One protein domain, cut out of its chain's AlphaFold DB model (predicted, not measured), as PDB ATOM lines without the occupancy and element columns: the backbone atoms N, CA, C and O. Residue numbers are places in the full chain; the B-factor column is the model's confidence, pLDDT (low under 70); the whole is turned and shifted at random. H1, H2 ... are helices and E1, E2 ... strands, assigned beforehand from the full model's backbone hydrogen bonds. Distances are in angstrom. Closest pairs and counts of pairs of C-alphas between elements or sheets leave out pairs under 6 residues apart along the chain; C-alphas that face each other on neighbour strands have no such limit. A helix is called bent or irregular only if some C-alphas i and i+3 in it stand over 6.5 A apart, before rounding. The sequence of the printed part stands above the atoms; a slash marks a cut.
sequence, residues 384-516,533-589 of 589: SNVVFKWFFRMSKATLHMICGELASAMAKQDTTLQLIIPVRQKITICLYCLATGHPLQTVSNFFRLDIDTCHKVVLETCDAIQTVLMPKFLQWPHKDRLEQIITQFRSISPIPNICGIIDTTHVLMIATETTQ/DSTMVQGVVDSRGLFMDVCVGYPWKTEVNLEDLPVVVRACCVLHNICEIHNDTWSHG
ATOM      1  N   SER A 384      -8.231  30.096  42.537       60.25
ATOM      2  CA  SER A 384      -8.389  29.693  43.943       60.25
ATOM      3  C   SER A 384      -7.386  30.409  44.858       60.25
ATOM      4  O   SER A 384      -6.278  30.758  44.447       60.25
ATOM      5  N   ASN A 385      -7.745  30.603  46.132       58.59
ATOM      6  CA  ASN A 385      -6.874  31.293  47.096       58.59
ATOM      7  C   ASN A 385      -5.523  30.577  47.307       58.59
ATOM      8  O   ASN A 385      -4.538  31.230  47.644       58.59
ATOM      9  N   VAL A 386      -5.457  29.264  47.049       52.53
ATOM     10  CA  VAL A 386      -4.218  28.468  47.072       52.53
ATOM     11  C   VAL A 386      -3.290  28.859  45.916       52.53
ATOM     12  O   VAL A 386      -2.124  29.169  46.149       52.53
ATOM     13  N   VAL A 387      -3.811  28.909  44.683       54.28
ATOM     14  CA  VAL A 387      -3.038  29.322  43.494       54.28
ATOM     15  C   VAL A 387      -2.615  30.787  43.610       54.28
ATOM     16  O   VAL A 387      -1.468  31.125  43.330       54.28
ATOM     17  N   PHE A 388      -3.507  31.651  44.099       64.62
ATOM     18  CA  PHE A 388      -3.206  33.061  44.333       64.62
ATOM     19  C   PHE A 388      -2.030  33.250  45.310       64.62
ATOM     20  O   PHE A 388      -1.071  33.954  44.990       64.62
ATOM     21  N   LYS A 389      -2.059  32.572  46.469       67.81
ATOM     22  CA  LYS A 389      -1.001  32.661  47.491       67.81
ATOM     23  C   LYS A 389       0.332  32.044  47.037       67.81
ATOM     24  O   LYS A 389       1.373  32.405  47.579       67.81
ATOM     25  N   TRP A 390       0.335  31.175  46.020       63.69
ATOM     26  CA  TRP A 390       1.570  30.671  45.404       63.69
ATOM     27  C   TRP A 390       2.302  31.752  44.595       63.69
ATOM     28  O   TRP A 390       3.504  31.930  44.779       63.69
ATOM     29  N   PHE A 391       1.579  32.511  43.760       65.19
ATOM     30  CA  PHE A 391       2.156  33.580  42.931       65.19
ATOM     31  C   PHE A 391       2.469  34.862  43.711       65.19
ATOM     32  O   PHE A 391       3.516  35.463  43.499       65.19
ATOM     33  N   PHE A 392       1.568  35.296  44.598       73.88
ATOM     34  CA  PHE A 392       1.673  36.595  45.276       73.88
ATOM     35  C   PHE A 392       2.234  36.518  46.703       73.88
ATOM     36  O   PHE A 392       2.366  37.555  47.344       73.88
ATOM     37  N   ARG A 393       2.505  35.312  47.233       75.69
ATOM     38  CA  ARG A 393       2.942  35.022  48.627       75.69
ATOM     39  C   ARG A 393       2.013  35.517  49.751       75.69
ATOM     40  O   ARG A 393       2.207  35.164  50.912       75.69
ATOM     41  N   MET A 394       0.953  36.242  49.401       82.62
ATOM     42  CA  MET A 394      -0.055  36.818  50.286       82.62
ATOM     43  C   MET A 394      -1.474  36.377  49.899       82.62
ATOM     44  O   MET A 394      -1.706  35.835  48.817       82.62
ATOM     45  N   SER A 395      -2.448  36.628  50.769       84.75
ATOM     46  CA  SER A 395      -3.870  36.433  50.495       84.75
ATOM     47  C   SER A 395      -4.451  37.551  49.618       84.75
ATOM     48  O   SER A 395      -3.913  38.659  49.536       84.75
ATOM     49  N   LYS A 396      -5.608  37.295  48.987       79.69
ATOM     50  CA  LYS A 396      -6.336  38.315  48.209       79.69
ATOM     51  C   LYS A 396      -6.744  39.527  49.059       79.69
ATOM     52  O   LYS A 396      -6.789  40.637  48.538       79.69
ATOM     53  N   ALA A 397      -7.015  39.319  50.351       83.75
ATOM     54  CA  ALA A 397      -7.351  40.388  51.291       83.75
ATOM     55  C   ALA A 397      -6.137  41.289  51.568       83.75
ATOM     56  O   ALA A 397      -6.254  42.511  51.501       83.75
ATOM     57  N   THR A 398      -4.959  40.694  51.777       87.12
ATOM     58  CA  THR A 398      -3.693  41.422  51.949       87.12
ATOM     59  C   THR A 398      -3.345  42.234  50.694       87.12
ATOM     60  O   THR A 398      -3.033  43.420  50.813       87.12
ATOM     61  N   LEU A 399      -3.517  41.668  49.486       86.81
ATOM     62  CA  LEU A 399      -3.363  42.429  48.232       86.81
ATOM     63  C   LEU A 399      -4.356  43.596  48.150       86.81
ATOM     64  O   LEU A 399      -3.974  44.689  47.736       86.81
ATOM     65  N   HIS A 400      -5.623  43.383  48.510       85.75
ATOM     66  CA  HIS A 400      -6.642  44.432  48.445       85.75
ATOM     67  C   HIS A 400      -6.328  45.585  49.414       85.75
ATOM     68  O   HIS A 400      -6.425  46.748  49.024       85.75
ATOM     69  N   MET A 401      -5.884  45.277  50.637       89.06
ATOM     70  CA  MET A 401      -5.454  46.272  51.627       89.06
ATOM     71  C   MET A 401      -4.281  47.117  51.104       89.06
ATOM     72  O   MET A 401      -4.372  48.345  51.088       89.06
ATOM     73  N   ILE A 402      -3.231  46.471  50.577       88.31
ATOM     74  CA  ILE A 402      -2.081  47.163  49.971       88.31
ATOM     75  C   ILE A 402      -2.526  48.017  48.771       88.31
ATOM     76  O   ILE A 402      -2.090  49.160  48.635       88.31
ATOM     77  N   CYS A 403      -3.434  47.508  47.928       86.81
ATOM     78  CA  CYS A 403      -4.000  48.273  46.815       86.81
ATOM     79  C   CYS A 403      -4.706  49.556  47.282       86.81
ATOM     80  O   CYS A 403      -4.494  50.608  46.684       86.81
ATOM     81  N   GLY A 404      -5.530  49.479  48.333       86.12
ATOM     82  CA  GLY A 404      -6.268  50.628  48.870       86.12
ATOM     83  C   GLY A 404      -5.355  51.703  49.467       86.12
ATOM     84  O   GLY A 404      -5.539  52.889  49.196       86.12
ATOM     85  N   GLU A 405      -4.333  51.289  50.218       87.38
ATOM     86  CA  GLU A 405      -3.334  52.187  50.812       87.38
ATOM     87  C   GLU A 405      -2.486  52.916  49.752       87.38
ATOM     88  O   GLU A 405      -2.297  54.133  49.825       87.38
ATOM     89  N   LEU A 406      -2.003  52.204  48.727       87.94
ATOM     90  CA  LEU A 406      -1.126  52.783  47.699       87.94
ATOM     91  C   LEU A 406      -1.867  53.623  46.645       87.94
ATOM     92  O   LEU A 406      -1.261  54.513  46.039       87.94
ATOM     93  N   ALA A 407      -3.169  53.389  46.432       83.00
ATOM     94  CA  ALA A 407      -3.936  54.012  45.351       83.00
ATOM     95  C   ALA A 407      -3.838  55.549  45.333       83.00
ATOM     96  O   ALA A 407      -3.638  56.146  44.274       83.00
ATOM     97  N   SER A 408      -3.922  56.200  46.500       80.38
ATOM     98  CA  SER A 408      -3.885  57.668  46.596       80.38
ATOM     99  C   SER A 408      -2.497  58.272  46.335       80.38
ATOM    100  O   SER A 408      -2.407  59.468  46.055       80.38
ATOM    101  N   ALA A 409      -1.414  57.499  46.445       81.62
ATOM    102  CA  ALA A 409      -0.069  57.966  46.106       81.62
ATOM    103  C   ALA A 409       0.187  57.823  44.601       81.62
ATOM    104  O   ALA A 409       0.482  58.808  43.925       81.62
ATOM    105  N   MET A 410      -0.040  56.625  44.061       77.94
ATOM    106  CA  MET A 410       0.244  56.320  42.656       77.94
ATOM    107  C   MET A 410      -0.639  57.120  41.687       77.94
ATOM    108  O   MET A 410      -0.151  57.591  40.663       77.94
ATOM    109  N   ALA A 411      -1.898  57.401  42.050       73.06
ATOM    110  CA  ALA A 411      -2.776  58.278  41.266       73.06
ATOM    111  C   ALA A 411      -2.291  59.744  41.171       73.06
ATOM    112  O   ALA A 411      -2.772  60.486  40.319       73.06
ATOM    113  N   LYS A 412      -1.353  60.187  42.025       65.50
ATOM    114  CA  LYS A 412      -0.781  61.549  41.989       65.50
ATOM    115  C   LYS A 412       0.506  61.641  41.168       65.50
ATOM    116  O   LYS A 412       0.843  62.725  40.700       65.50
ATOM    117  N   GLN A 413       1.219  60.529  40.988       57.59
ATOM    118  CA  GLN A 413       2.462  60.473  40.206       57.59
ATOM    119  C   GLN A 413       2.206  60.361  38.690       57.59
ATOM    120  O   GLN A 413       3.048  60.781  37.900       57.59
ATOM    121  N   ASP A 414       1.019  59.902  38.271       54.09
ATOM    122  CA  ASP A 414       0.623  59.618  36.872       54.09
ATOM    123  C   ASP A 414       0.447  60.853  35.945       54.09
ATOM    124  O   ASP A 414      -0.290  60.836  34.961       54.09
ATOM    125  N   THR A 415       1.142  61.958  36.217       53.09
ATOM    126  CA  THR A 415       1.007  63.234  35.479       53.09
ATOM    127  C   THR A 415       1.747  63.283  34.135       53.09
ATOM    128  O   THR A 415       1.591  64.252  33.393       53.09
ATOM    129  N   THR A 416       2.538  62.257  33.791       50.41
ATOM    130  CA  THR A 416       3.345  62.209  32.550       50.41
ATOM    131  C   THR A 416       3.149  60.952  31.691       50.41
ATOM    132  O   THR A 416       3.757  60.854  30.626       50.41
ATOM    133  N   LEU A 417       2.279  60.011  32.085       46.81
ATOM    134  CA  LEU A 417       1.948  58.813  31.301       46.81
ATOM    135  C   LEU A 417       0.460  58.789  30.928       46.81
ATOM    136  O   LEU A 417      -0.402  58.432  31.725       46.81
ATOM    137  N   GLN A 418       0.138  59.130  29.679       42.19
ATOM    138  CA  GLN A 418      -1.245  59.072  29.205       42.19
ATOM    139  C   GLN A 418      -1.713  57.626  28.930       42.19
ATOM    140  O   GLN A 418      -1.315  57.002  27.949       42.19
ATOM    141  N   LEU A 419      -2.692  57.167  29.723       52.09
ATOM    142  CA  LEU A 419      -3.788  56.278  29.288       52.09
ATOM    143  C   LEU A 419      -3.436  54.833  28.847       52.09
ATOM    144  O   LEU A 419      -3.913  54.379  27.800       52.09
ATOM    145  N   ILE A 420      -2.681  54.053  29.642       59.19
ATOM    146  CA  ILE A 420      -2.481  52.605  29.354       59.19
ATOM    147  C   ILE A 420      -2.765  51.643  30.529       59.19
ATOM    148  O   ILE A 420      -3.477  50.666  30.301       59.19
ATOM    149  N   ILE A 421      -2.266  51.866  31.757       69.25
ATOM    150  CA  ILE A 421      -2.310  50.850  32.841       69.25
ATOM    151  C   ILE A 421      -3.052  51.367  34.092       69.25
ATOM    152  O   ILE A 421      -2.607  52.353  34.678       69.25
ATOM    153  N   PRO A 422      -4.123  50.696  34.570       78.56
ATOM    154  CA  PRO A 422      -4.795  51.037  35.828       78.56
ATOM    155  C   PRO A 422      -3.892  50.893  37.065       78.56
ATOM    156  O   PRO A 422      -3.117  49.943  37.165       78.56
ATOM    157  N   VAL A 423      -4.070  51.753  38.074       78.88
ATOM    158  CA  VAL A 423      -3.268  51.754  39.320       78.88
ATOM    159  C   VAL A 423      -3.234  50.378  40.009       78.88
ATOM    160  O   VAL A 423      -2.164  49.879  40.350       78.88
ATOM    161  N   ARG A 424      -4.380  49.694  40.127       78.25
ATOM    162  CA  ARG A 424      -4.466  48.330  40.694       78.25
ATOM    163  C   ARG A 424      -3.659  47.301  39.890       78.25
ATOM    164  O   ARG A 424      -3.106  46.370  40.470       78.25
ATOM    165  N   GLN A 425      -3.547  47.476  38.572       77.94
ATOM    166  CA  GLN A 425      -2.691  46.646  37.724       77.94
ATOM    167  C   GLN A 425      -1.207  46.996  37.903       77.94
ATOM    168  O   GLN A 425      -0.422  46.063  38.043       77.94
ATOM    169  N   LYS A 426      -0.828  48.284  38.001       83.50
ATOM    170  CA  LYS A 426       0.551  48.698  38.342       83.50
ATOM    171  C   LYS A 426       1.036  48.010  39.630       83.50
ATOM    172  O   LYS A 426       2.059  47.328  39.627       83.50
ATOM    173  N   ILE A 427       0.221  48.081  40.687       85.31
ATOM    174  CA  ILE A 427       0.491  47.446  41.990       85.31
ATOM    175  C   ILE A 427       0.610  45.920  41.856       85.31
ATOM    176  O   ILE A 427       1.543  45.321  42.385       85.31
ATOM    177  N   THR A 428      -0.297  45.288  41.101       83.69
ATOM    178  CA  THR A 428      -0.277  43.830  40.863       83.69
ATOM    179  C   THR A 428       1.005  43.383  40.143       83.69
ATOM    180  O   THR A 428       1.569  42.353  40.507       83.69
ATOM    181  N   ILE A 429       1.490  44.149  39.158       83.00
ATOM    182  CA  ILE A 429       2.732  43.857  38.416       83.00
ATOM    183  C   ILE A 429       3.942  43.909  39.350       83.00
ATOM    184  O   ILE A 429       4.743  42.974  39.365       83.00
ATOM    185  N   CYS A 430       4.057  44.969  40.158       86.56
ATOM    186  CA  CYS A 430       5.157  45.102  41.109       86.56
ATOM    187  C   CYS A 430       5.144  43.977  42.150       86.56
ATOM    188  O   CYS A 430       6.137  43.270  42.301       86.56
ATOM    189  N   LEU A 431       4.007  43.738  42.810       84.81
ATOM    190  CA  LEU A 431       3.916  42.706  43.844       84.81
ATOM    191  C   LEU A 431       4.169  41.298  43.291       84.81
ATOM    192  O   LEU A 431       4.801  40.504  43.977       84.81
ATOM    193  N   TYR A 432       3.767  41.000  42.051       79.44
ATOM    194  CA  TYR A 432       4.150  39.759  41.370       79.44
ATOM    195  C   TYR A 432       5.670  39.664  41.155       79.44
ATOM    196  O   TYR A 432       6.266  38.623  41.423       79.44
ATOM    197  N   CYS A 433       6.311  40.748  40.704       80.31
ATOM    198  CA  CYS A 433       7.760  40.797  40.498       80.31
ATOM    199  C   CYS A 433       8.526  40.544  41.811       80.31
ATOM    200  O   CYS A 433       9.416  39.695  41.848       80.31
ATOM    201  N   LEU A 434       8.131  41.212  42.901       82.62
ATOM    202  CA  LEU A 434       8.757  41.065  44.222       82.62
ATOM    203  C   LEU A 434       8.471  39.696  44.874       82.62
ATOM    204  O   LEU A 434       9.336  39.147  45.547       82.62
ATOM    205  N   ALA A 435       7.285  39.117  44.658       72.75
ATOM    206  CA  ALA A 435       6.874  37.828  45.231       72.75
ATOM    207  C   ALA A 435       7.461  36.588  44.517       72.75
ATOM    208  O   ALA A 435       7.430  35.477  45.068       72.75
ATOM    209  N   THR A 436       7.963  36.762  43.287       68.88
ATOM    210  CA  THR A 436       8.498  35.676  42.444       68.88
ATOM    211  C   THR A 436       9.995  35.778  42.159       68.88
ATOM    212  O   THR A 436      10.620  34.746  41.917       68.88
ATOM    213  N   GLY A 437      10.577  36.983  42.157       67.44
ATOM    214  CA  GLY A 437      11.971  37.202  41.753       67.44
ATOM    215  C   GLY A 437      12.246  36.901  40.271       67.44
ATOM    216  O   GLY A 437      13.401  36.732  39.880       67.44
ATOM    217  N   HIS A 438      11.206  36.789  39.435       64.00
ATOM    218  CA  HIS A 438      11.372  36.513  38.008       64.00
ATOM    219  C   HIS A 438      12.017  37.700  37.263       64.00
ATOM    220  O   HIS A 438      11.723  38.854  37.582       64.00
ATOM    221  N   PRO A 439      12.842  37.451  36.223       64.75
ATOM    222  CA  PRO A 439      13.385  38.513  35.379       64.75
ATOM    223  C   PRO A 439      12.286  39.400  34.784       64.75
ATOM    224  O   PRO A 439      11.236  38.905  34.369       64.75
ATOM    225  N   LEU A 440      12.553  40.702  34.644       67.31
ATOM    226  CA  LEU A 440      11.584  41.660  34.092       67.31
ATOM    227  C   LEU A 440      11.117  41.306  32.673       67.31
ATOM    228  O   LEU A 440       9.995  41.637  32.313       67.31
ATOM    229  N   GLN A 441      11.915  40.569  31.893       64.62
ATOM    230  CA  GLN A 441      11.508  40.009  30.598       64.62
ATOM    231  C   GLN A 441      10.391  38.954  30.732       64.62
ATOM    232  O   GLN A 441       9.457  38.934  29.932       64.62
ATOM    233  N   THR A 442      10.436  38.107  31.764       57.50
ATOM    234  CA  THR A 442       9.369  37.145  32.083       57.50
ATOM    235  C   THR A 442       8.104  37.878  32.532       57.50
ATOM    236  O   THR A 442       7.017  37.574  32.049       57.50
ATOM    237  N   VAL A 443       8.247  38.896  33.390       62.72
ATOM    238  CA  VAL A 443       7.139  39.750  33.864       62.72
ATOM    239  C   VAL A 443       6.489  40.521  32.699       62.72
ATOM    240  O   VAL A 443       5.266  40.535  32.572       62.72
ATOM    241  N   SER A 444       7.304  41.081  31.803       71.88
ATOM    242  CA  SER A 444       6.910  41.748  30.553       71.88
ATOM    243  C   SER A 444       6.088  40.827  29.644       71.88
ATOM    244  O   SER A 444       4.958  41.166  29.283       71.88
ATOM    245  N   ASN A 445       6.591  39.622  29.355       67.06
ATOM    246  CA  ASN A 445       5.877  38.617  28.563       67.06
ATOM    247  C   ASN A 445       4.542  38.197  29.210       67.06
ATOM    248  O   ASN A 445       3.533  38.057  28.518       67.06
ATOM    249  N   PHE A 446       4.529  38.022  30.535       62.31
ATOM    250  CA  PHE A 446       3.375  37.569  31.316       62.31
ATOM    251  C   PHE A 446       2.245  38.611  31.368       62.31
ATOM    252  O   PHE A 446       1.086  38.275  31.129       62.31
ATOM    253  N   PHE A 447       2.571  39.885  31.612       69.19
ATOM    254  CA  PHE A 447       1.592  40.982  31.633       69.19
ATOM    255  C   PHE A 447       1.347  41.636  30.262       69.19
ATOM    256  O   PHE A 447       0.461  42.485  30.152       69.19
ATOM    257  N   ARG A 448       2.076  41.216  29.215       70.69
ATOM    258  CA  ARG A 448       2.021  41.747  27.838       70.69
ATOM    259  C   ARG A 448       2.332  43.249  27.758       70.69
ATOM    260  O   ARG A 448       1.650  43.996  27.058       70.69
ATOM    261  N   LEU A 449       3.364  43.670  28.484       73.25
ATOM    262  CA  LEU A 449       3.891  45.038  28.519       73.25
ATOM    263  C   LEU A 449       5.350  45.041  28.061       73.25
ATOM    264  O   LEU A 449       6.022  44.017  28.149       73.25
ATOM    265  N   ASP A 450       5.859  46.173  27.595       77.19
ATOM    266  CA  ASP A 450       7.288  46.356  27.339       77.19
ATOM    267  C   ASP A 450       8.111  46.358  28.642       77.19
ATOM    268  O   ASP A 450       7.612  46.668  29.728       77.19
ATOM    269  N   ILE A 451       9.385  45.972  28.531       72.00
ATOM    270  CA  ILE A 451      10.287  45.791  29.679       72.00
ATOM    271  C   ILE A 451      10.510  47.120  30.415       72.00
ATOM    272  O   ILE A 451      10.509  47.131  31.646       72.00
ATOM    273  N   ASP A 452      10.621  48.231  29.685       77.00
ATOM    274  CA  ASP A 452      10.852  49.565  30.248       77.00
ATOM    275  C   ASP A 452       9.639  50.061  31.052       77.00
ATOM    276  O   ASP A 452       9.791  50.555  32.172       77.00
ATOM    277  N   THR A 453       8.419  49.851  30.545       79.31
ATOM    278  CA  THR A 453       7.180  50.112  31.291       79.31
ATOM    279  C   THR A 453       7.050  49.195  32.505       79.31
ATOM    280  O   THR A 453       6.674  49.673  33.573       79.31
ATOM    281  N   CYS A 454       7.402  47.907  32.402       74.56
ATOM    282  CA  CYS A 454       7.451  47.016  33.566       74.56
ATOM    283  C   CYS A 454       8.446  47.509  34.629       74.56
ATOM    284  O   CYS A 454       8.084  47.573  35.802       74.56
ATOM    285  N   HIS A 455       9.658  47.904  34.232       80.62
ATOM    286  CA  HIS A 455      10.676  48.456  35.126       80.62
ATOM    287  C   HIS A 455      10.174  49.731  35.822       80.62
ATOM    288  O   HIS A 455      10.146  49.800  37.050       80.62
ATOM    289  N   LYS A 456       9.665  50.699  35.050       82.44
ATOM    290  CA  LYS A 456       9.109  51.951  35.579       82.44
ATOM    291  C   LYS A 456       7.937  51.713  36.538       82.44
ATOM    292  O   LYS A 456       7.895  52.326  37.598       82.44
ATOM    293  N   VAL A 457       7.022  50.796  36.216       82.31
ATOM    294  CA  VAL A 457       5.890  50.423  37.085       82.31
ATOM    295  C   VAL A 457       6.348  49.774  38.396       82.31
ATOM    296  O   VAL A 457       5.759  50.045  39.445       82.31
ATOM    297  N   VAL A 458       7.393  48.938  38.366       84.06
ATOM    298  CA  VAL A 458       7.991  48.364  39.583       84.06
ATOM    299  C   VAL A 458       8.557  49.476  40.467       84.06
ATOM    300  O   VAL A 458       8.203  49.528  41.644       84.06
ATOM    301  N   LEU A 459       9.350  50.396  39.907       83.00
ATOM    302  CA  LEU A 459       9.963  51.501  40.656       83.00
ATOM    303  C   LEU A 459       8.930  52.495  41.215       83.00
ATOM    304  O   LEU A 459       8.960  52.763  42.414       83.00
ATOM    305  N   GLU A 460       7.962  52.953  40.405       85.06
ATOM    306  CA  GLU A 460       6.835  53.798  40.858       85.06
ATOM    307  C   GLU A 460       6.102  53.164  42.053       85.06
ATOM    308  O   GLU A 460       5.760  53.835  43.027       85.06
ATOM    309  N   THR A 461       5.880  51.847  42.010       86.56
ATOM    310  CA  THR A 461       5.206  51.146  43.109       86.56
ATOM    311  C   THR A 461       6.116  50.978  44.331       86.56
ATOM    312  O   THR A 461       5.634  51.089  45.456       86.56
ATOM    313  N   CYS A 462       7.418  50.726  44.154       88.25
ATOM    314  CA  CYS A 462       8.361  50.595  45.273       88.25
ATOM    315  C   CYS A 462       8.558  51.927  46.015       88.25
ATOM    316  O   CYS A 462       8.554  51.929  47.246       88.25
ATOM    317  N   ASP A 463       8.625  53.055  45.302       86.38
ATOM    318  CA  ASP A 463       8.610  54.395  45.904       86.38
ATOM    319  C   ASP A 463       7.301  54.663  46.667       86.38
ATOM    320  O   ASP A 463       7.326  55.120  47.812       86.38
ATOM    321  N   ALA A 464       6.147  54.289  46.101       89.50
ATOM    322  CA  ALA A 464       4.868  54.399  46.801       89.50
ATOM    323  C   ALA A 464       4.824  53.533  48.082       89.50
ATOM    324  O   ALA A 464       4.340  53.995  49.119       89.50
ATOM    325  N   ILE A 465       5.378  52.312  48.060       89.69
ATOM    326  CA  ILE A 465       5.538  51.457  49.251       89.69
ATOM    327  C   ILE A 465       6.467  52.128  50.275       89.69
ATOM    328  O   ILE A 465       6.126  52.189  51.461       89.69
ATOM    329  N   GLN A 466       7.603  52.681  49.843       85.81
ATOM    330  CA  GLN A 466       8.542  53.374  50.726       85.81
ATOM    331  C   GLN A 466       7.932  54.645  51.344       85.81
ATOM    332  O   GLN A 466       8.147  54.920  52.523       85.81
ATOM    333  N   THR A 467       7.132  55.395  50.590       87.69
ATOM    334  CA  THR A 467       6.524  56.653  51.041       87.69
ATOM    335  C   THR A 467       5.295  56.434  51.933       87.69
ATOM    336  O   THR A 467       5.105  57.169  52.903       87.69
ATOM    337  N   VAL A 468       4.454  55.429  51.648       91.19
ATOM    338  CA  VAL A 468       3.159  55.226  52.335       91.19
ATOM    339  C   VAL A 468       3.203  54.132  53.406       91.19
ATOM    340  O   VAL A 468       2.591  54.286  54.467       91.19
ATOM    341  N   LEU A 469       3.896  53.020  53.143       91.06
ATOM    342  CA  LEU A 469       3.836  51.811  53.973       91.06
ATOM    343  C   LEU A 469       5.058  51.654  54.890       91.06
ATOM    344  O   LEU A 469       4.898  51.221  56.032       91.06
ATOM    345  N   MET A 470       6.259  52.064  54.464       86.81
ATOM    346  CA  MET A 470       7.445  52.044  55.339       86.81
ATOM    347  C   MET A 470       7.219  52.794  56.666       86.81
ATOM    348  O   MET A 470       7.487  52.200  57.710       86.81
ATOM    349  N   PRO A 471       6.607  54.002  56.701       86.88
ATOM    350  CA  PRO A 471       6.333  54.709  57.956       86.88
ATOM    351  C   PRO A 471       5.262  54.058  58.849       86.88
ATOM    352  O   PRO A 471       4.994  54.565  59.935       86.88
ATOM    353  N   LYS A 472       4.627  52.965  58.404       88.44
ATOM    354  CA  LYS A 472       3.654  52.175  59.177       88.44
ATOM    355  C   LYS A 472       4.246  50.852  59.669       88.44
ATOM    356  O   LYS A 472       3.938  50.423  60.779       88.44
ATOM    357  N   PHE A 473       5.085  50.211  58.850       87.94
ATOM    358  CA  PHE A 473       5.500  48.818  59.046       87.94
ATOM    359  C   PHE A 473       7.001  48.606  59.272       87.94
ATOM    360  O   PHE A 473       7.363  47.537  59.755       87.94
ATOM    361  N   LEU A 474       7.866  49.582  58.975       85.25
ATOM    362  CA  LEU A 474       9.320  49.479  59.149       85.25
ATOM    363  C   LEU A 474       9.861  50.748  59.828       85.25
ATOM    364  O   LEU A 474      10.221  51.724  59.171       85.25
ATOM    365  N   GLN A 475       9.857  50.743  61.163       79.81
ATOM    366  CA  GLN A 475      10.333  51.846  62.000       79.81
ATOM    367  C   GLN A 475      10.959  51.348  63.305       79.81
ATOM    368  O   GLN A 475      10.449  50.419  63.943       79.81
ATOM    369  N   TRP A 476      12.002  52.052  63.757       80.38
ATOM    370  CA  TRP A 476      12.608  51.822  65.065       80.38
ATOM    371  C   TRP A 476      11.569  51.990  66.194       80.38
ATOM    372  O   TRP A 476      10.876  53.013  66.248       80.38
ATOM    373  N   PRO A 477      11.438  51.027  67.127       78.88
ATOM    374  CA  PRO A 477      10.397  51.065  68.145       78.88
ATOM    375  C   PRO A 477      10.576  52.234  69.124       78.88
ATOM    376  O   PRO A 477      11.652  52.460  69.681       78.88
ATOM    377  N   HIS A 478       9.478  52.937  69.413       83.38
ATOM    378  CA  HIS A 478       9.409  53.878  70.533       83.38
ATOM    379  C   HIS A 478       9.735  53.187  71.869       83.38
ATOM    380  O   HIS A 478       9.531  51.981  72.018       83.38
ATOM    381  N   LYS A 479      10.205  53.966  72.855       80.56
ATOM    382  CA  LYS A 479      10.769  53.484  74.132       80.56
ATOM    383  C   LYS A 479       9.943  52.381  74.805       80.56
ATOM    384  O   LYS A 479      10.499  51.355  75.176       80.56
ATOM    385  N   ASP A 480       8.629  52.549  74.894       82.31
ATOM    386  CA  ASP A 480       7.754  51.601  75.594       82.31
ATOM    387  C   ASP A 480       7.650  50.252  74.851       82.31
ATOM    388  O   ASP A 480       7.634  49.188  75.471       82.31
ATOM    389  N   ARG A 481       7.662  50.274  73.507       81.06
ATOM    390  CA  ARG A 481       7.727  49.069  72.658       81.06
ATOM    391  C   ARG A 481       9.124  48.440  72.695       81.06
ATOM    392  O   ARG A 481       9.235  47.219  72.715       81.06
ATOM    393  N   LEU A 482      10.180  49.251  72.756       79.50
ATOM    394  CA  LEU A 482      11.561  48.789  72.924       79.50
ATOM    395  C   LEU A 482      11.742  48.051  74.266       79.50
ATOM    396  O   LEU A 482      12.341  46.980  74.299       79.50
ATOM    397  N   GLU A 483      11.166  48.558  75.360       81.12
ATOM    398  CA  GLU A 483      11.180  47.892  76.673       81.12
ATOM    399  C   GLU A 483      10.397  46.564  76.672       81.12
ATOM    400  O   GLU A 483      10.844  45.585  77.280       81.12
ATOM    401  N   GLN A 484       9.282  46.478  75.932       80.88
ATOM    402  CA  GLN A 484       8.564  45.216  75.705       80.88
ATOM    403  C   GLN A 484       9.416  44.205  74.921       80.88
ATOM    404  O   GLN A 484       9.526  43.055  75.344       80.88
ATOM    405  N   ILE A 485      10.064  44.626  73.830       78.12
ATOM    406  CA  ILE A 485      10.920  43.760  73.001       78.12
ATOM    407  C   ILE A 485      12.141  43.273  73.800       78.12
ATOM    408  O   ILE A 485      12.426  42.077  73.805       78.12
ATOM    409  N   ILE A 486      12.800  44.143  74.574       77.19
ATOM    410  CA  ILE A 486      13.881  43.746  75.499       77.19
ATOM    411  C   ILE A 486      13.381  42.728  76.536       77.19
ATOM    412  O   ILE A 486      14.107  41.808  76.912       77.19
ATOM    413  N   THR A 487      12.141  42.864  77.007       81.38
ATOM    414  CA  THR A 487      11.542  41.922  77.965       81.38
ATOM    415  C   THR A 487      11.238  40.564  77.322       81.38
ATOM    416  O   THR A 487      11.472  39.541  77.961       81.38
ATOM    417  N   GLN A 488      10.804  40.533  76.057       80.31
ATOM    418  CA  GLN A 488      10.622  39.295  75.287       80.31
ATOM    419  C   GLN A 488      11.963  38.614  74.970       80.31
ATOM    420  O   GLN A 488      12.107  37.412  75.183       80.31
ATOM    421  N   PHE A 489      12.995  39.360  74.563       77.31
ATOM    422  CA  PHE A 489      14.331  38.781  74.393       77.31
ATOM    423  C   PHE A 489      14.895  38.233  75.709       77.31
ATOM    424  O   PHE A 489      15.452  37.141  75.702       77.31
ATOM    425  N   ARG A 490      14.696  38.911  76.848       75.44
ATOM    426  CA  ARG A 490      15.110  38.418  78.180       75.44
ATOM    427  C   ARG A 490      14.361  37.167  78.663       75.44
ATOM    428  O   ARG A 490      14.868  36.497  79.557       75.44
ATOM    429  N   SER A 491      13.168  36.856  78.142       77.31
ATOM    430  CA  SER A 491      12.456  35.615  78.494       77.31
ATOM    431  C   SER A 491      12.838  34.422  77.611       77.31
ATOM    432  O   SER A 491      12.586  33.283  77.998       77.31
ATOM    433  N   ILE A 492      13.469  34.675  76.457       75.50
ATOM    434  CA  ILE A 492      13.901  33.659  75.480       75.50
ATOM    435  C   ILE A 492      15.426  33.436  75.534       75.50
ATOM    436  O   ILE A 492      15.902  32.323  75.312       75.50
ATOM    437  N   SER A 493      16.203  34.475  75.853       66.50
ATOM    438  CA  SER A 493      17.669  34.488  75.879       66.50
ATOM    439  C   SER A 493      18.202  34.915  77.253       66.50
ATOM    440  O   SER A 493      17.705  35.886  77.828       66.50
ATOM    441  N   PRO A 494      19.262  34.268  77.781       62.59
ATOM    442  CA  PRO A 494      19.868  34.633  79.064       62.59
ATOM    443  C   PRO A 494      20.681  35.943  79.022       62.59
ATOM    444  O   PRO A 494      21.257  36.332  80.037       62.59
ATOM    445  N   ILE A 495      20.776  36.613  77.867       59.75
ATOM    446  CA  ILE A 495      21.597  37.814  77.679       59.75
ATOM    447  C   ILE A 495      20.752  39.074  77.958       59.75
ATOM    448  O   ILE A 495      19.832  39.383  77.195       59.75
ATOM    449  N   PRO A 496      21.042  39.849  79.020       58.56
ATOM    450  CA  PRO A 496      20.285  41.055  79.322       58.56
ATOM    451  C   PRO A 496      20.573  42.175  78.315       58.56
ATOM    452  O   PRO A 496      21.707  42.380  77.895       58.56
ATOM    453  N   ASN A 497      19.540  42.974  78.024       60.50
ATOM    454  CA  ASN A 497      19.592  44.208  77.222       60.50
ATOM    455  C   ASN A 497      19.725  44.015  75.698       60.50
ATOM    456  O   ASN A 497      19.889  45.004  74.986       60.50
ATOM    457  N   ILE A 498      19.569  42.790  75.181       63.38
ATOM    458  CA  ILE A 498      19.269  42.588  73.755       63.38
ATOM    459  C   ILE A 498      17.914  43.234  73.443       63.38
ATOM    460  O   ILE A 498      16.933  42.989  74.142       63.38
ATOM    461  N   CYS A 499      17.874  44.058  72.396       61.66
ATOM    462  CA  CYS A 499      16.677  44.752  71.908       61.66
ATOM    463  C   CYS A 499      16.262  44.354  70.482       61.66
ATOM    464  O   CYS A 499      15.217  44.789  70.013       61.66
ATOM    465  N   GLY A 500      17.065  43.529  69.815       62.66
ATOM    466  CA  GLY A 500      16.870  43.051  68.453       62.66
ATOM    467  C   GLY A 500      18.018  42.125  68.065       62.66
ATOM    468  O   GLY A 500      19.060  42.123  68.727       62.66
ATOM    469  N   ILE A 501      17.835  41.354  66.998       61.47
ATOM    470  CA  ILE A 501      18.933  40.656  66.317       61.47
ATOM    471  C   ILE A 501      19.284  41.479  65.078       61.47
ATOM    472  O   ILE A 501      18.383  41.946  64.386       61.47
ATOM    473  N   ILE A 502      20.575  41.685  64.814       63.31
ATOM    474  CA  ILE A 502      21.038  42.236  63.537       63.31
ATOM    475  C   ILE A 502      21.401  41.047  62.656       63.31
ATOM    476  O   ILE A 502      22.344  40.325  62.977       63.31
ATOM    477  N   ASP A 503      20.656  40.853  61.574       53.56
ATOM    478  CA  ASP A 503      21.068  39.977  60.481       53.56
ATOM    479  C   ASP A 503      21.839  40.799  59.435       53.56
ATOM    480  O   ASP A 503      21.670  42.019  59.329       53.56
ATOM    481  N   THR A 504      22.754  40.175  58.699       51.62
ATOM    482  CA  THR A 504      23.611  40.860  57.718       51.62
ATOM    483  C   THR A 504      23.883  39.954  56.530       51.62
ATOM    484  O   THR A 504      24.636  38.985  56.623       51.62
ATOM    485  N   THR A 505      23.303  40.329  55.393       51.34
ATOM    486  CA  THR A 505      23.359  39.573  54.142       51.34
ATOM    487  C   THR A 505      24.046  40.407  53.071       51.34
ATOM    488  O   THR A 505      23.678  41.556  52.823       51.34
ATOM    489  N   HIS A 506      25.041  39.818  52.408       46.56
ATOM    490  CA  HIS A 506      25.627  40.389  51.199       46.56
ATOM    491  C   HIS A 506      24.681  40.152  50.021       46.56
ATOM    492  O   HIS A 506      24.471  39.010  49.610       46.56
ATOM    493  N   VAL A 507      24.134  41.229  49.461       54.03
ATOM    494  CA  VAL A 507      23.377  41.187  48.209       54.03
ATOM    495  C   VAL A 507      24.358  41.427  47.067       54.03
ATOM    496  O   VAL A 507      24.935  42.507  46.937       54.03
ATOM    497  N   LEU A 508      24.571  40.386  46.263       42.72
ATOM    498  CA  LEU A 508      25.407  40.435  45.066       42.72
ATOM    499  C   LEU A 508      24.771  41.352  44.021       42.72
ATOM    500  O   LEU A 508      23.630  41.139  43.611       42.72
ATOM    501  N   MET A 509      25.532  42.341  43.567       50.62
ATOM    502  CA  MET A 509      25.152  43.241  42.487       50.62
ATOM    503  C   MET A 509      25.823  42.774  41.192       50.62
ATOM    504  O   MET A 509      26.958  42.297  41.196       50.62
ATOM    505  N   ILE A 510      25.112  42.882  40.071       49.38
ATOM    506  CA  ILE A 510      25.593  42.438  38.760       49.38
ATOM    507  C   ILE A 510      25.697  43.674  37.870       49.38
ATOM    508  O   ILE A 510      24.672  44.277  37.553       49.38
ATOM    509  N   ALA A 511      26.915  44.047  37.474       39.78
ATOM    510  CA  ALA A 511      27.125  45.169  36.565       39.78
ATOM    511  C   ALA A 511      26.465  44.903  35.201       39.78
ATOM    512  O   ALA A 511      26.532  43.791  34.662       39.78
ATOM    513  N   THR A 512      25.845  45.929  34.616       45.06
ATOM    514  CA  THR A 512      25.307  45.847  33.253       45.06
ATOM    515  C   THR A 512      26.437  45.966  32.231       45.06
ATOM    516  O   THR A 512      27.488  46.543  32.503       45.06
ATOM    517  N   GLU A 513      26.246  45.421  31.027       46.81
ATOM    518  CA  GLU A 513      27.313  45.351  30.009       46.81
ATOM    519  C   GLU A 513      27.815  46.737  29.552       46.81
ATOM    520  O   GLU A 513      28.948  46.860  29.098       46.81
ATOM    521  N   THR A 514      27.017  47.792  29.741       41.56
ATOM    522  CA  THR A 514      27.387  49.191  29.471       41.56
ATOM    523  C   THR A 514      28.249  49.851  30.550       41.56
ATOM    524  O   THR A 514      28.833  50.891  30.265       41.56
ATOM    525  N   THR A 515      28.328  49.292  31.762       45.91
ATOM    526  CA  THR A 515      28.855  49.982  32.963       45.91
ATOM    527  C   THR A 515      30.004  49.244  33.653       45.91
ATOM    528  O   THR A 515      30.525  49.694  34.665       45.91
ATOM    529  N   GLN A 516      30.470  48.121  33.094       50.59
ATOM    530  CA  GLN A 516      31.517  47.272  33.696       50.59
ATOM    531  C   GLN A 516      32.818  48.016  34.054       50.59
ATOM    532  O   GLN A 516      33.535  47.585  34.951       50.59
ATOM    533  N   ASP A 533      30.149  43.728  42.451       51.31
ATOM    534  CA  ASP A 533      30.266  44.219  43.824       51.31
ATOM    535  C   ASP A 533      29.162  43.600  44.714       51.31
ATOM    536  O   ASP A 533      28.211  42.990  44.218       51.31
ATOM    537  N   SER A 534      29.253  43.738  46.036       50.91
ATOM    538  CA  SER A 534      28.210  43.292  46.967       50.91
ATOM    539  C   SER A 534      27.877  44.372  47.990       50.91
ATOM    540  O   SER A 534      28.723  44.754  48.799       50.91
ATOM    541  N   THR A 535      26.620  44.814  48.014       58.22
ATOM    542  CA  THR A 535      26.134  45.682  49.091       58.22
ATOM    543  C   THR A 535      25.816  44.844  50.330       58.22
ATOM    544  O   THR A 535      25.233  43.761  50.235       58.22
ATOM    545  N   MET A 536      26.189  45.334  51.513       58.34
ATOM    546  CA  MET A 536      25.712  44.758  52.770       58.34
ATOM    547  C   MET A 536      24.322  45.306  53.085       58.34
ATOM    548  O   MET A 536      24.164  46.506  53.315       58.34
ATOM    549  N   VAL A 537      23.332  44.420  53.165       65.25
ATOM    550  CA  VAL A 537      22.024  44.722  53.752       65.25
ATOM    551  C   VAL A 537      22.044  44.260  55.204       65.25
ATOM    552  O   VAL A 537      22.302  43.089  55.484       65.25
ATOM    553  N   GLN A 538      21.777  45.177  56.133       67.50
ATOM    554  CA  GLN A 538      21.708  44.896  57.567       67.50
ATOM    555  C   GLN A 538      20.291  45.153  58.071       67.50
ATOM    556  O   GLN A 538      19.835  46.297  58.078       67.50
ATOM    557  N   GLY A 539      19.597  44.096  58.485       72.88
ATOM    558  CA  GLY A 539      18.240  44.169  59.024       72.88
ATOM    559  C   GLY A 539      18.244  43.986  60.537       72.88
ATOM    560  O   GLY A 539      18.810  43.017  61.038       72.88
ATOM    561  N   VAL A 540      17.597  44.889  61.273       75.88
ATOM    562  CA  VAL A 540      17.376  44.730  62.718       75.88
ATOM    563  C   VAL A 540      15.983  44.148  62.933       75.88
ATOM    564  O   VAL A 540      15.008  44.791  62.553       75.88
ATOM    565  N   VAL A 541      15.864  42.967  63.544       80.56
ATOM    566  CA  VAL A 541      14.582  42.256  63.733       80.56
ATOM    567  C   VAL A 541      14.177  42.109  65.205       80.56
ATOM    568  O   VAL A 541      15.031  42.015  66.093       80.56
ATOM    569  N   ASP A 542      12.865  42.090  65.469       77.31
ATOM    570  CA  ASP A 542      12.295  41.789  66.789       77.31
ATOM    571  C   ASP A 542      12.329  40.278  67.113       77.31
ATOM    572  O   ASP A 542      12.730  39.448  66.297       77.31
ATOM    573  N   SER A 543      11.909  39.890  68.322       72.12
ATOM    574  CA  SER A 543      11.925  38.492  68.791       72.12
ATOM    575  C   SER A 543      10.937  37.549  68.081       72.12
ATOM    576  O   SER A 543      10.812  36.393  68.480       72.12
ATOM    577  N   ARG A 544      10.232  38.021  67.045       75.56
ATOM    578  CA  ARG A 544       9.379  37.232  66.139       75.56
ATOM    579  C   ARG A 544       9.887  37.252  64.691       75.56
ATOM    580  O   ARG A 544       9.253  36.639  63.842       75.56
ATOM    581  N   GLY A 545      10.995  37.941  64.409       74.38
ATOM    582  CA  GLY A 545      11.572  38.077  63.069       74.38
ATOM    583  C   GLY A 545      11.106  39.305  62.278       74.38
ATOM    584  O   GLY A 545      11.588  39.510  61.170       74.38
ATOM    585  N   LEU A 546      10.226  40.156  62.825       80.81
ATOM    586  CA  LEU A 546       9.765  41.353  62.110       80.81
ATOM    587  C   LEU A 546      10.869  42.412  62.042       80.81
ATOM    588  O   LEU A 546      11.435  42.778  63.075       80.81
ATOM    589  N   PHE A 547      11.115  42.972  60.857       84.19
ATOM    590  CA  PHE A 547      12.074  44.062  60.676       84.19
ATOM    591  C   PHE A 547      11.630  45.330  61.423       84.19
ATOM    592  O   PHE A 547      10.474  45.744  61.364       84.19
ATOM    593  N   MET A 548      12.568  45.975  62.104       79.88
ATOM    594  CA  MET A 548      12.400  47.270  62.767       79.88
ATOM    595  C   MET A 548      13.124  48.375  61.999       79.88
ATOM    596  O   MET A 548      12.600  49.475  61.874       79.88
ATOM    597  N   ASP A 549      14.302  48.079  61.454       78.62
ATOM    598  CA  ASP A 549      15.066  48.991  60.603       78.62
ATOM    599  C   ASP A 549      15.921  48.187  59.608       78.62
ATOM    600  O   ASP A 549      16.245  47.023  59.868       78.62
ATOM    601  N   VAL A 550      16.269  48.795  58.472       76.12
ATOM    602  CA  VAL A 550      17.104  48.197  57.420       76.12
ATOM    603  C   VAL A 550      18.093  49.230  56.880       76.12
ATOM    604  O   VAL A 550      17.717  50.228  56.256       76.12
ATOM    605  N   CYS A 551      19.380  48.949  57.064       71.38
ATOM    606  CA  CYS A 551      20.473  49.681  56.439       71.38
ATOM    607  C   CYS A 551      20.929  48.959  55.161       71.38
ATOM    608  O   CYS A 551      20.973  47.731  55.121       71.38
ATOM    609  N   VAL A 552      21.286  49.723  54.128       67.06
ATOM    610  CA  VAL A 552      21.879  49.218  52.881       67.06
ATOM    611  C   VAL A 552      23.172  49.999  52.668       67.06
ATOM    612  O   VAL A 552      23.140  51.226  52.571       67.06
ATOM    613  N   GLY A 553      24.308  49.306  52.683       56.66
ATOM    614  CA  GLY A 553      25.630  49.920  52.589       56.66
ATOM    615  C   GLY A 553      26.000  50.233  51.145       56.66
ATOM    616  O   GLY A 553      26.283  49.313  50.377       56.66
ATOM    617  N   TYR A 554      26.015  51.516  50.779       52.47
ATOM    618  CA  TYR A 554      26.470  51.956  49.459       52.47
ATOM    619  C   TYR A 554      27.953  51.606  49.232       52.47
ATOM    620  O   TYR A 554      28.786  51.974  50.070       52.47
ATOM    621  N   PRO A 555      28.311  50.971  48.103       46.00
ATOM    622  CA  PRO A 555      29.680  51.012  47.608       46.00
ATOM    623  C   PRO A 555      30.028  52.420  47.100       46.00
ATOM    624  O   PRO A 555      29.159  53.273  46.907       46.00
ATOM    625  N   TRP A 556      31.321  52.693  46.926       34.69
ATOM    626  CA  TRP A 556      31.813  54.026  46.569       34.69
ATOM    627  C   TRP A 556      31.982  54.193  45.051       34.69
ATOM    628  O   TRP A 556      32.583  53.336  44.419       34.69
ATOM    629  N   LYS A 557      31.586  55.376  44.544       32.75
ATOM    630  CA  LYS A 557      31.706  55.911  43.161       32.75
ATOM    631  C   LYS A 557      30.661  55.453  42.105       32.75
ATOM    632  O   LYS A 557      30.745  54.375  41.547       32.75
ATOM    633  N   THR A 558      29.778  56.408  41.779       40.03
ATOM    634  CA  THR A 558      29.323  56.855  40.430       40.03
ATOM    635  C   THR A 558      28.695  55.914  39.382       40.03
ATOM    636  O   THR A 558      29.356  55.055  38.822       40.03
ATOM    637  N   GLU A 559      27.481  56.320  38.973       41.16
ATOM    638  CA  GLU A 559      26.936  56.352  37.590       41.16
ATOM    639  C   GLU A 559      26.335  55.088  36.937       41.16
ATOM    640  O   GLU A 559      26.080  55.055  35.734       41.16
ATOM    641  N   VAL A 560      25.841  54.164  37.767       31.86
ATOM    642  CA  VAL A 560      24.728  53.256  37.398       31.86
ATOM    643  C   VAL A 560      23.523  53.495  38.313       31.86
ATOM    644  O   VAL A 560      23.697  53.965  39.437       31.86
ATOM    645  N   ASN A 561      22.313  53.111  37.881       42.97
ATOM    646  CA  ASN A 561      21.073  53.090  38.682       42.97
ATOM    647  C   ASN A 561      21.100  52.053  39.836       42.97
ATOM    648  O   ASN A 561      20.230  51.198  39.979       42.97
ATOM    649  N   LEU A 562      22.106  52.149  40.703       43.44
ATOM    650  CA  LEU A 562      22.144  51.521  42.023       43.44
ATOM    651  C   LEU A 562      21.258  52.275  43.032       43.44
ATOM    652  O   LEU A 562      20.978  51.753  44.110       43.44
ATOM    653  N   GLU A 563      20.800  53.484  42.686       48.34
ATOM    654  CA  GLU A 563      19.902  54.321  43.498       48.34
ATOM    655  C   GLU A 563      18.563  53.628  43.808       48.34
ATOM    656  O   GLU A 563      18.009  53.807  44.893       48.34
ATOM    657  N   ASP A 564      18.091  52.776  42.891       54.09
ATOM    658  CA  ASP A 564      16.830  52.037  42.991       54.09
ATOM    659  C   ASP A 564      16.904  50.814  43.932       54.09
ATOM    660  O   ASP A 564      15.900  50.408  44.525       54.09
ATOM    661  N   LEU A 565      18.091  50.221  44.128       59.97
ATOM    662  CA  LEU A 565      18.254  48.993  44.920       59.97
ATOM    663  C   LEU A 565      17.865  49.178  46.407       59.97
ATOM    664  O   LEU A 565      17.118  48.342  46.927       59.97
ATOM    665  N   PRO A 566      18.257  50.269  47.102       69.00
ATOM    666  CA  PRO A 566      17.728  50.599  48.425       69.00
ATOM    667  C   PRO A 566      16.200  50.726  48.483       69.00
ATOM    668  O   PRO A 566      15.626  50.406  49.524       69.00
ATOM    669  N   VAL A 567      15.541  51.171  47.406       73.94
ATOM    670  CA  VAL A 567      14.077  51.343  47.354       73.94
ATOM    671  C   VAL A 567      13.386  49.981  47.288       73.94
ATOM    672  O   VAL A 567      12.500  49.687  48.093       73.94
ATOM    673  N   VAL A 568      13.852  49.103  46.392       77.38
ATOM    674  CA  VAL A 568      13.329  47.736  46.236       77.38
ATOM    675  C   VAL A 568      13.538  46.904  47.507       77.38
ATOM    676  O   VAL A 568      12.599  46.264  47.984       77.38
ATOM    677  N   VAL A 569      14.729  46.953  48.120       78.75
ATOM    678  CA  VAL A 569      15.022  46.211  49.363       78.75
ATOM    679  C   VAL A 569      14.119  46.671  50.517       78.75
ATOM    680  O   VAL A 569      13.550  45.836  51.224       78.75
ATOM    681  N   ARG A 570      13.911  47.987  50.683       79.56
ATOM    682  CA  ARG A 570      12.990  48.530  51.700       79.56
ATOM    683  C   ARG A 570      11.549  48.094  51.446       79.56
ATOM    684  O   ARG A 570      10.869  47.702  52.395       79.56
ATOM    685  N   ALA A 571      11.099  48.103  50.190       85.44
ATOM    686  CA  ALA A 571       9.769  47.629  49.821       85.44
ATOM    687  C   ALA A 571       9.563  46.144  50.182       85.44
ATOM    688  O   ALA A 571       8.553  45.807  50.801       85.44
ATOM    689  N   CYS A 572      10.536  45.270  49.903       84.88
ATOM    690  CA  CYS A 572      10.475  43.854  50.283       84.88
ATOM    691  C   CYS A 572      10.365  43.639  51.803       84.88
ATOM    692  O   CYS A 572       9.512  42.871  52.250       84.88
ATOM    693  N   CYS A 573      11.165  44.339  52.616       85.19
ATOM    694  CA  CYS A 573      11.097  44.224  54.080       85.19
ATOM    695  C   CYS A 573       9.761  44.733  54.656       85.19
ATOM    696  O   CYS A 573       9.236  44.155  55.609       85.19
ATOM    697  N   VAL A 574       9.174  45.772  54.052       88.56
ATOM    698  CA  VAL A 574       7.828  46.262  54.394       88.56
ATOM    699  C   VAL A 574       6.750  45.225  54.059       88.56
ATOM    700  O   VAL A 574       5.882  44.961  54.891       88.56
ATOM    701  N   LEU A 575       6.818  44.599  52.880       88.75
ATOM    702  CA  LEU A 575       5.862  43.569  52.457       88.75
ATOM    703  C   LEU A 575       5.949  42.297  53.309       88.75
ATOM    704  O   LEU A 575       4.907  41.753  53.675       88.75
ATOM    705  N   HIS A 576       7.158  41.871  53.688       86.44
ATOM    706  CA  HIS A 576       7.351  40.762  54.623       86.44
ATOM    707  C   HIS A 576       6.656  41.039  55.965       86.44
ATOM    708  O   HIS A 576       5.821  40.245  56.398       86.44
ATOM    709  N   ASN A 577       6.906  42.207  56.571       88.44
ATOM    710  CA  ASN A 577       6.273  42.591  57.835       88.44
ATOM    711  C   ASN A 577       4.739  42.630  57.748       88.44
ATOM    712  O   ASN A 577       4.067  42.179  58.675       88.44
ATOM    713  N   ILE A 578       4.177  43.149  56.649       90.00
ATOM    714  CA  ILE A 578       2.723  43.147  56.414       90.00
ATOM    715  C   ILE A 578       2.190  41.710  56.380       90.00
ATOM    716  O   ILE A 578       1.196  41.405  57.040       90.00
ATOM    717  N   CYS A 579       2.848  40.815  55.642       85.81
ATOM    718  CA  CYS A 579       2.383  39.442  55.491       85.81
ATOM    719  C   CYS A 579       2.450  38.662  56.810       85.81
ATOM    720  O   CYS A 579       1.441  38.078  57.198       85.81
ATOM    721  N   GLU A 580       3.550  38.741  57.562       84.94
ATOM    722  CA  GLU A 580       3.663  38.092  58.877       84.94
ATOM    723  C   GLU A 580       2.615  38.614  59.878       84.94
ATOM    724  O   GLU A 580       1.986  37.828  60.588       84.94
ATOM    725  N   ILE A 581       2.324  39.924  59.883       85.25
ATOM    726  CA  ILE A 581       1.234  40.511  60.693       85.25
ATOM    727  C   ILE A 581      -0.139  39.910  60.326       85.25
ATOM    728  O   ILE A 581      -0.989  39.733  61.202       85.25
ATOM    729  N   HIS A 582      -0.351  39.556  59.057       84.81
ATOM    730  CA  HIS A 582      -1.574  38.918  58.561       84.81
ATOM    731  C   HIS A 582      -1.533  37.372  58.551       84.81
ATOM    732  O   HIS A 582      -2.520  36.752  58.158       84.81
ATOM    733  N   ASN A 583      -0.464  36.732  59.046       79.94
ATOM    734  CA  ASN A 583      -0.215  35.278  58.955       79.94
ATOM    735  C   ASN A 583      -0.160  34.752  57.496       79.94
ATOM    736  O   ASN A 583      -0.504  33.603  57.188       79.94
ATOM    737  N   ASP A 584       0.278  35.608  56.574       77.88
ATOM    738  CA  ASP A 584       0.609  35.270  55.198       77.88
ATOM    739  C   ASP A 584       2.100  34.931  55.058       77.88
ATOM    740  O   ASP A 584       2.970  35.644  55.541       77.88
ATOM    741  N   THR A 585       2.397  33.823  54.378       58.59
ATOM    742  CA  THR A 585       3.740  33.238  54.293       58.59
ATOM    743  C   THR A 585       4.587  33.922  53.218       58.59
ATOM    744  O   THR A 585       4.770  33.375  52.123       58.59
ATOM    745  N   TRP A 586       5.121  35.101  53.536       56.19
ATOM    746  CA  TRP A 586       6.115  35.784  52.705       56.19
ATOM    747  C   TRP A 586       7.498  35.176  52.944       56.19
ATOM    748  O   TRP A 586       8.292  35.672  53.743       56.19
ATOM    749  N   SER A 587       7.742  34.048  52.272       45.47
ATOM    750  CA  SER A 587       8.961  33.243  52.384       45.47
ATOM    751  C   SER A 587      10.228  34.086  52.247       45.47
ATOM    752  O   SER A 587      10.386  34.766  51.236       45.47
ATOM    753  N   HIS A 588      11.139  33.975  53.219       35.53
ATOM    754  CA  HIS A 588      12.464  34.592  53.158       35.53
ATOM    755  C   HIS A 588      13.242  34.053  51.942       35.53
ATOM    756  O   HIS A 588      13.625  32.879  51.923       35.53
ATOM    757  N   GLY A 589      13.440  34.906  50.939       30.55
ATOM    758  CA  GLY A 589      14.238  34.673  49.734       30.55
ATOM    759  C   GLY A 589      15.077  35.903  49.441       30.55
ATOM    760  O   GLY A 589      14.529  37.010  49.635       30.55
TER     761      GLY A 589
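This is residues 384 to 516 and 533 to 589 of the 589 residues of the protein "Protein kinase domain-containing protein" of Mikania micrantha (UniProt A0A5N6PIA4). A twisted sheet of three strands, E1, E2 and E3, has one helix, H8, packed on one face; H8 lies in the middle of the domain, between the sheet and a cluster of crossed helices, H1 to H5. Short H6 touches H8, and H7 lies far out past the end of the sheet where E1 begins, touching no helix. The printed part has 190 residues, with eight named helices and three named strands in the order H1 to H7, E1, E2, E3, H8; the sheet's order is E1, E2, E3, all antiparallel, and the class is mostly helix. It is compact, with a radius of gyration of the C-alphas of 18.1 A, and spans 57 by 44 by 31 A.

Look first at E1, residues 501 to 508, and its antiparallel neighbour E2, residues 534 to 541, where N 503 and O 539 are 2.9 A apart, within hydrogen-bond range. E2 forms a hairpin with E3, residues 547 to 552, and there N 540 and O 549 are 2.9 A apart, also within range. The sheet is twisted, its C-alphas lying up to 4.4 A off the best plane. H8, residues 565 to 581, is on this sheet at a height of 8.5 A, over E2 and E3, giving two layers, a helix on one face of a sheet; at 27 degrees to E2 on the local plane it only just runs along the strands. H5, residues 451 to 468, touches H8 with residues 459 to 466 alone, closest at the C-alphas of Cys 462 and Ala 571, 5.6 A, at a steep tilt of 60 degrees. H3, residues 423 to 436, touches H5 about perpendicular at 85 degrees, closest at the C-alphas of Cys 430 and Val 458, 4.6 A; these two are the hubs, touching four helices each. H2, residues 396 to 413, touches H5 with residues 405 to 410 alone, closest at the C-alphas of Ala 409 and Ala 464, 6.1 A; it is only just irregular, with C-alphas 405 and 408 6.9 A apart, and has a kink of 46 degrees near residue 406. H4, residues 440 to 447, touches H5, closest at the C-alphas of Ser 444 and Ile 451, 5.3 A. H1, residues 385 to 392, touches H3, closest at the C-alphas of Phe 392 and Ala 435, 5.3 A. H6, residues 470 to 473, touches H8, closest at the C-alphas of Phe 473 and Val 574, 5.8 A, while H7, residues 479 to 492, is apart from H8. Every O i to N i+4 pair is within hydrogen-bond range in H1, H3, H4, H5, H7 and H8, against 11 of 14 in H2; H6 is too short for such a pair.

Find C-alpha 501 at (18.933, 40.656, 66.317), where E1 begins its 22.2 A; E2 measures 21.6 A. H5 is 25.6 A long, H2 25.1 A, H3 20.2 A and H7 20.1 A. H1 begins at C-alpha 385, (-6.874, 31.293, 47.096), and H8, 24.7 A long, ends at C-alpha 581, (1.234, 40.511, 60.693).

The farthest C-alphas, of Gln 418 and Pro 494, are 59.4 A apart. Residues 517 to 532 are not printed, and C-alphas 516 and 533 are 10.7 A apart across this cut. The link from E3 to H8, residues 553 to 564, is long. The mean pLDDT of the printed part is 70.5, and 79 residues are under 70, among them 493 to 516 and 552 to 566.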